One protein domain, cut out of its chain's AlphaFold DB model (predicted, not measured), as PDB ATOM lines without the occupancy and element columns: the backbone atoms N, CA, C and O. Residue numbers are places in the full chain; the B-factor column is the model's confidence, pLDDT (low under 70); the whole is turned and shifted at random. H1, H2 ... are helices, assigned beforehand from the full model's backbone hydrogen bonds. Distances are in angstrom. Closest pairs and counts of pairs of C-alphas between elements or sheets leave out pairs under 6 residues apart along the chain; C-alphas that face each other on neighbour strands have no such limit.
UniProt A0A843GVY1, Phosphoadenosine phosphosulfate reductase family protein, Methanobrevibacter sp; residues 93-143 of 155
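AT A GLANCE: This is residues 93 to 143 of the 155 residues of the protein "Phosphoadenosine phosphosulfate reductase family protein" of Methanobrevibacter sp (UniProt A0A843GVY1). H1, the longest helix, forms a helical hairpin with H2, and H3 turns off from the end of H2 to make an L with it. Residues 93 to 103 lead into H1, and residues 137 to 143 fold back from the end of H3. The printed part has 51 residues with three named helices, H1, H2, H3 along the chain, and no named strand: all helix. It is compact, with a radius of gyration of the C-alphas of 9.9 A, and spans 27 by 19 by 17 A.

IN THESE COORDINATES: H1, residues 104 to 114, is 15.3 A long and begins at C-alpha 104 (46.907, 6.963, 13.216). H2, residues 116 to 125, is 14.2 A long. H3, residues 127 to 136, is 14.1 A long and ends at C-alpha 136 (60.971, 6.351, 16.885).

HOW THE PARTS SIT: H1 and H2 touch, opposite ways at a steep tilt of 39 degrees; their closest C-alphas, of Met 111 and Glu 119, are 5.3 A apart. H2 and H3 are close but not clearly touching, about perpendicular at 89 degrees; their closest C-alphas, of Glu 123 and Tyr 130, are 7.2 A apart. H1 and H3 are apart. In H1, H2 and H3 every O i to N i+4 pair is within hydrogen-bond range.

THE WHOLE: The C-alphas farthest apart, of Phe 114 and Leu 136, are 26.9 A apart. Both links are tight, the printed part has no cut, and no printed residue is under pLDDT 70.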
ATOM      1  N   THR A  93      35.274   6.554  14.110       91.69
ATOM      2  CA  THR A  93      35.692   7.953  14.229       91.69
ATOM      3  C   THR A  93      35.973   8.323  15.681       91.69
ATOM      4  O   THR A  93      35.284   7.872  16.597       91.69
ATOM      5  N   GLY A  94      36.974   9.173  15.892       91.31
ATOM      6  CA  GLY A  94      37.371   9.669  17.207       91.31
ATOM      7  C   GLY A  94      37.826  11.125  17.152       91.31
ATOM      8  O   GLY A  94      37.413  11.884  16.282       91.31
ATOM      9  N   CYS A  95      38.687  11.518  18.095       93.44
ATOM     10  CA  CYS A  95      39.342  12.824  18.012       93.44
ATOM     11  C   CYS A  95      40.288  12.835  16.804       93.44
ATOM     12  O   CYS A  95      41.077  11.904  16.628       93.44
ATOM     13  N   ARG A  96      40.187  13.876  15.979       93.56
ATOM     14  CA  ARG A  96      40.945  14.005  14.738       93.56
ATOM     15  C   ARG A  96      42.447  14.089  15.022       93.56
ATOM     16  O   ARG A  96      42.884  14.941  15.794       93.56
ATOM     17  N   GLY A  97      43.228  13.197  14.411       94.62
ATOM     18  CA  GLY A  97      44.679  13.137  14.615       94.62
ATOM     19  C   GLY A  97      45.084  12.818  16.056       94.62
ATOM     20  O   GLY A  97      46.137  13.229  16.519       94.62
ATOM     21  N   CYS A  98      44.235  12.137  16.825       95.56
ATOM     22  CA  CYS A  98      44.590  11.770  18.189       95.56
ATOM     23  C   CYS A  98      45.860  10.904  18.192       95.56
ATOM     24  O   CYS A  98      45.826   9.817  17.613       95.56
ATOM     25  N   PRO A  99      46.935  11.274  18.911       94.75
ATOM     26  CA  PRO A  99      48.131  10.436  18.930       94.75
ATOM     27  C   PRO A  99      47.891   9.063  19.588       94.75
ATOM     28  O   PRO A  99      48.616   8.102  19.341       94.75
ATOM     29  N   PHE A 100      46.814   8.931  20.371       93.44
ATOM     30  CA  PHE A 100      46.367   7.657  20.934       93.44
ATOM     31  C   PHE A 100      45.577   6.765  19.957       93.44
ATOM     32  O   PHE A 100      45.257   5.632  20.326       93.44
ATOM     33  N   ALA A 101      45.323   7.183  18.712       93.56
ATOM     34  CA  ALA A 101      44.752   6.309  17.681       93.56
ATOM     35  C   ALA A 101      45.746   5.206  17.266       93.56
ATOM     36  O   ALA A 101      46.936   5.472  17.080       93.56
ATOM     37  N   LEU A 102      45.277   3.956  17.174       91.56
ATOM     38  CA  LEU A 102      46.122   2.801  16.820       91.56
ATOM     39  C   LEU A 102      46.474   2.792  15.328       91.56
ATOM     40  O   LEU A 102      47.588   2.450  14.952       91.56
ATOM     41  N   ASP A 103      45.529   3.228  14.509       93.62
ATOM     42  CA  ASP A 103      45.556   3.349  13.053       93.62
ATOM     43  C   ASP A 103      45.928   4.773  12.596       93.62
ATOM     44  O   ASP A 103      45.585   5.191  11.493       93.62
ATOM     45  N   LEU A 104      46.626   5.541  13.442       95.88
ATOM     46  CA  LEU A 104      46.907   6.963  13.216       95.88
ATOM     47  C   LEU A 104      47.507   7.254  11.832       95.88
ATOM     48  O   LEU A 104      47.048   8.171  11.158       95.88
ATOM     49  N   GLN A 105      48.508   6.476  11.406       96.50
ATOM     50  CA  GLN A 105      49.130   6.651  10.091       96.50
ATOM     51  C   GLN A 105      48.108   6.517   8.958       96.50
ATOM     52  O   GLN A 105      48.053   7.380   8.093       96.50
ATOM     53  N   GLU A 106      47.283   5.470   8.979       95.31
ATOM     54  CA  GLU A 106      46.271   5.231   7.944       95.31
ATOM     55  C   GLU A 106      45.216   6.338   7.932       95.31
ATOM     56  O   GLU A 106      44.764   6.765   6.870       95.31
ATOM     57  N   GLN A 107      44.838   6.839   9.113       95.44
ATOM     58  CA  GLN A 107      43.909   7.957   9.213       95.44
ATOM     59  C   GLN A 107      44.491   9.235   8.602       95.44
ATOM     60  O   GLN A 107      43.779   9.921   7.870       95.44
ATOM     61  N   LEU A 108      45.761   9.550   8.879       96.62
ATOM     62  CA  LEU A 108      46.429  10.716   8.297       96.62
ATOM     63  C   LEU A 108      46.651  10.557   6.794       96.62
ATOM     64  O   LEU A 108      46.412  11.512   6.070       96.62
ATOM     65  N   ASP A 109      47.010   9.366   6.306       95.81
ATOM     66  CA  ASP A 109      47.172   9.102   4.870       95.81
ATOM     67  C   ASP A 109      45.848   9.353   4.119       95.81
ATOM     68  O   ASP A 109      45.817  10.089   3.132       95.81
ATOM     69  N   LYS A 110      44.726   8.847   4.652       95.69
ATOM     70  CA  LYS A 110      43.381   9.117   4.111       95.69
ATOM     71  C   LYS A 110      42.996  10.590   4.192       95.69
ATOM     72  O   LYS A 110      42.398  11.125   3.260       95.69
ATOM     73  N   MET A 111      43.292  11.256   5.312       95.81
ATOM     74  CA  MET A 111      43.030  12.689   5.438       95.81
ATOM     75  C   MET A 111      43.893  13.488   4.464       95.81
ATOM     76  O   MET A 111      43.391  14.419   3.861       95.81
ATOM     77  N   LYS A 112      45.148  13.118   4.226       96.81
ATOM     78  CA  LYS A 112      46.003  13.796   3.251       96.81
ATOM     79  C   LYS A 112      45.425  13.725   1.838       96.81
ATOM     80  O   LYS A 112      45.489  14.709   1.110       96.81
ATOM     81  N   GLU A 113      44.857  12.579   1.468       96.94
ATOM     82  CA  GLU A 113      44.254  12.366   0.150       96.94
ATOM     83  C   GLU A 113      42.918  13.107  -0.008       96.94
ATOM     84  O   GLU A 113      42.724  13.835  -0.981       96.94
ATOM     85  N   PHE A 114      42.002  12.959   0.954       96.75
ATOM     86  CA  PHE A 114      40.618  13.424   0.797       96.75
ATOM     87  C   PHE A 114      40.265  14.680   1.607       96.75
ATOM     88  O   PHE A 114      39.271  15.338   1.311       96.75
ATOM     89  N   LEU A 115      41.039  15.013   2.643       96.06
ATOM     90  CA  LEU A 115      40.807  16.110   3.601       96.06
ATOM     91  C   LEU A 115      42.119  16.869   3.937       96.06
ATOM     92  O   LEU A 115      42.466  17.004   5.115       96.06
ATOM     93  N   PRO A 116      42.887  17.362   2.945       96.88
ATOM     94  CA  PRO A 116      44.274  17.805   3.149       96.88
ATOM     95  C   PRO A 116      44.424  18.974   4.133       96.88
ATOM     96  O   PRO A 116      45.422  19.073   4.844       96.88
ATOM     97  N   LEU A 117      43.424  19.857   4.219       97.69
ATOM     98  CA  LEU A 117      43.421  20.941   5.208       97.69
ATOM     99  C   LEU A 117      43.337  20.404   6.642       97.69
ATOM    100  O   LEU A 117      43.954  20.956   7.552       97.69
ATOM    101  N   GLU A 118      42.598  19.316   6.829       96.06
ATOM    102  CA  GLU A 118      42.404  18.690   8.129       96.06
ATOM    103  C   GLU A 118      43.636  17.910   8.572       96.06
ATOM    104  O   GLU A 118      44.009  17.974   9.746       96.06
ATOM    105  N   GLU A 119      44.303  17.237   7.632       97.38
ATOM    106  CA  GLU A 119      45.605  16.613   7.874       97.38
ATOM    107  C   GLU A 119      46.637  17.658   8.299       97.38
ATOM    108  O   GLU A 119      47.227  17.524   9.373       97.38
ATOM    109  N   LYS A 120      46.753  18.766   7.555       97.56
ATOM    110  CA  LYS A 120      47.684  19.850   7.887       97.56
ATOM    111  C   LYS A 120      47.417  20.433   9.275       97.56
ATOM    112  O   LYS A 120      48.349  20.689  10.033       97.56
ATOM    113  N   ALA A 121      46.148  20.621   9.633       97.81
ATOM    114  CA  ALA A 121      45.779  21.096  10.961       97.81
ATOM    115  C   ALA A 121      46.165  20.094  12.064       97.81
ATOM    116  O   ALA A 121      46.589  20.506  13.143       97.81
ATOM    117  N   CYS A 122      46.050  18.788  11.810       96.94
ATOM    118  CA  CYS A 122      46.520  17.757  12.735       96.94
ATOM    119  C   CYS A 122      48.042  17.746  12.881       96.94
ATOM    120  O   CYS A 122      48.521  17.664  14.010       96.94
ATOM    121  N   GLU A 123      48.784  17.863  11.778       96.50
ATOM    122  CA  GLU A 123      50.247  17.973  11.799       96.50
ATOM    123  C   GLU A 123      50.708  19.173  12.624       96.50
ATOM    124  O   GLU A 123      51.639  19.047  13.410       96.50
ATOM    125  N   MET A 124      50.029  20.317  12.499       96.12
ATOM    126  CA  MET A 124      50.342  21.515  13.281       96.12
ATOM    127  C   MET A 124      49.990  21.357  14.763       96.12
ATOM    128  O   MET A 124      50.775  21.741  15.624       96.12
ATOM    129  N   LEU A 125      48.814  20.802  15.072       93.94
ATOM    130  CA  LEU A 125      48.340  20.655  16.450       93.94
ATOM    131  C   LEU A 125      49.202  19.683  17.266       93.94
ATOM    132  O   LEU A 125      49.437  19.909  18.451       93.94
ATOM    133  N   TRP A 126      49.647  18.596  16.636       94.06
ATOM    134  CA  TRP A 126      50.339  17.493  17.302       94.06
ATOM    135  C   TRP A 126      51.824  17.398  16.955       94.06
ATOM    136  O   TRP A 126      52.443  16.388  17.297       94.06
ATOM    137  N   GLU A 127      52.396  18.432  16.325       94.00
ATOM    138  CA  GLU A 127      53.774  18.449  15.809       94.00
ATOM    139  C   GLU A 127      54.784  17.822  16.783       94.00
ATOM    140  O   GLU A 127      55.439  16.857  16.376       94.00
ATOM    141  N   PRO A 128      54.842  18.208  18.077       92.75
ATOM    142  CA  PRO A 128      55.883  17.692  18.963       92.75
ATOM    143  C   PRO A 128      55.783  16.176  19.172       92.75
ATOM    144  O   PRO A 128      56.785  15.465  19.214       92.75
ATOM    145  N   VAL A 129      54.557  15.652  19.274       93.62
ATOM    146  CA  VAL A 129      54.315  14.218  19.477       93.62
ATOM    147  C   VAL A 129      54.529  13.451  18.179       93.62
ATOM    148  O   VAL A 129      55.149  12.388  18.179       93.62
ATOM    149  N   TYR A 130      54.022  13.974  17.065       94.88
ATOM    150  CA  TYR A 130      54.142  13.333  15.762       94.88
ATOM    151  C   TYR A 130      55.597  13.247  15.301       94.88
ATOM    152  O   TYR A 130      56.005  12.225  14.746       94.88
ATOM    153  N   SER A 131      56.391  14.284  15.555       93.88
ATOM    154  CA  SER A 131      57.827  14.295  15.280       93.88
ATOM    155  C   SER A 131      58.550  13.194  16.063       93.88
ATOM    156  O   SER A 131      59.300  12.417  15.466       93.88
ATOM    157  N   GLU A 132      58.235  13.008  17.347       93.31
ATOM    158  CA  GLU A 132      58.783  11.909  18.154       93.31
ATOM    159  C   GLU A 132      58.314  10.525  17.688       93.31
ATOM    160  O   GLU A 132      59.112   9.587  17.599       93.31
ATOM    161  N   TYR A 133      57.038  10.389  17.329       94.62
ATOM    162  CA  TYR A 133      56.479   9.157  16.768       94.62
ATOM    163  C   TYR A 133      57.204   8.753  15.489       94.62
ATOM    164  O   TYR A 133      57.626   7.605  15.357       94.62
ATOM    165  N   ARG A 134      57.447   9.706  14.585       94.94
ATOM    166  CA  ARG A 134      58.226   9.469  13.366       94.94
ATOM    167  C   ARG A 134      59.678   9.144  13.677       94.94
ATOM    168  O   ARG A 134      60.193   8.192  13.105       94.94
ATOM    169  N   ARG A 135      60.333   9.868  14.592       93.31
ATOM    170  CA  ARG A 135      61.727   9.608  15.004       93.31
ATOM    171  C   ARG A 135      61.906   8.168  15.494       93.31
ATOM    172  O   ARG A 135      62.871   7.496  15.121       93.31
ATOM    173  N   LEU A 136      60.955   7.686  16.289       92.12
ATOM    174  CA  LEU A 136      60.971   6.351  16.885       92.12
ATOM    175  C   LEU A 136      60.372   5.268  15.974       92.12
ATOM    176  O   LEU A 136      60.612   4.088  16.206       92.12
ATOM    177  N   GLY A 137      59.640   5.647  14.923       92.31
ATOM    178  CA  GLY A 137      58.871   4.713  14.097       92.31
ATOM    179  C   GLY A 137      57.694   4.084  14.851       92.31
ATOM    180  O   GLY A 137      57.353   2.929  14.610       92.31
ATOM    181  N   TYR A 138      57.104   4.811  15.801       92.06
ATOM    182  CA  TYR A 138      55.993   4.353  16.633       92.06
ATOM    183  C   TYR A 138      54.697   5.035  16.189       92.06
ATOM    184  O   TYR A 138      54.600   6.255  16.257       92.06
ATOM    185  N   ARG A 139      53.700   4.252  15.743       93.38
ATOM    186  CA  ARG A 139      52.397   4.687  15.176       93.38
ATOM    187  C   ARG A 139      52.453   5.508  13.886       93.38
ATOM    188  O   ARG A 139      51.521   5.408  13.097       93.38
ATOM    189  N   LEU A 140      53.515   6.279  13.661       95.94
ATOM    190  CA  LEU A 140      53.808   6.972  12.410       95.94
ATOM    191  C   LEU A 140      55.085   6.416  11.785       95.94
ATOM    192  O   LEU A 140      56.069   6.133  12.474       95.94
ATOM    193  N   LYS A 141      55.077   6.281  10.461       94.31
ATOM    194  CA  LYS A 141      56.234   5.832   9.684       94.31
ATOM    195  C   LYS A 141      57.331   6.897   9.743       94.31
ATOM    196  O   LYS A 141      57.055   8.096   9.684       94.31
ATOM    197  N   LYS A 142      58.594   6.459   9.815       90.62
ATOM    198  CA  LYS A 142      59.748   7.347   9.605       90.62
ATOM    199  C   LYS A 142      59.581   8.038   8.254       90.62
ATOM    200  O   LYS A 142      59.219   7.380   7.279       90.62
ATOM    201  N   LYS A 143      59.853   9.344   8.186       76.38
ATOM    202  CA  LYS A 143      59.948  10.017   6.887       76.38
ATOM    203  C   LYS A 143      61.063   9.316   6.112       76.38
ATOM    204  O   LYS A 143      62.200   9.273   6.576       76.38
TER     205      LYS A 143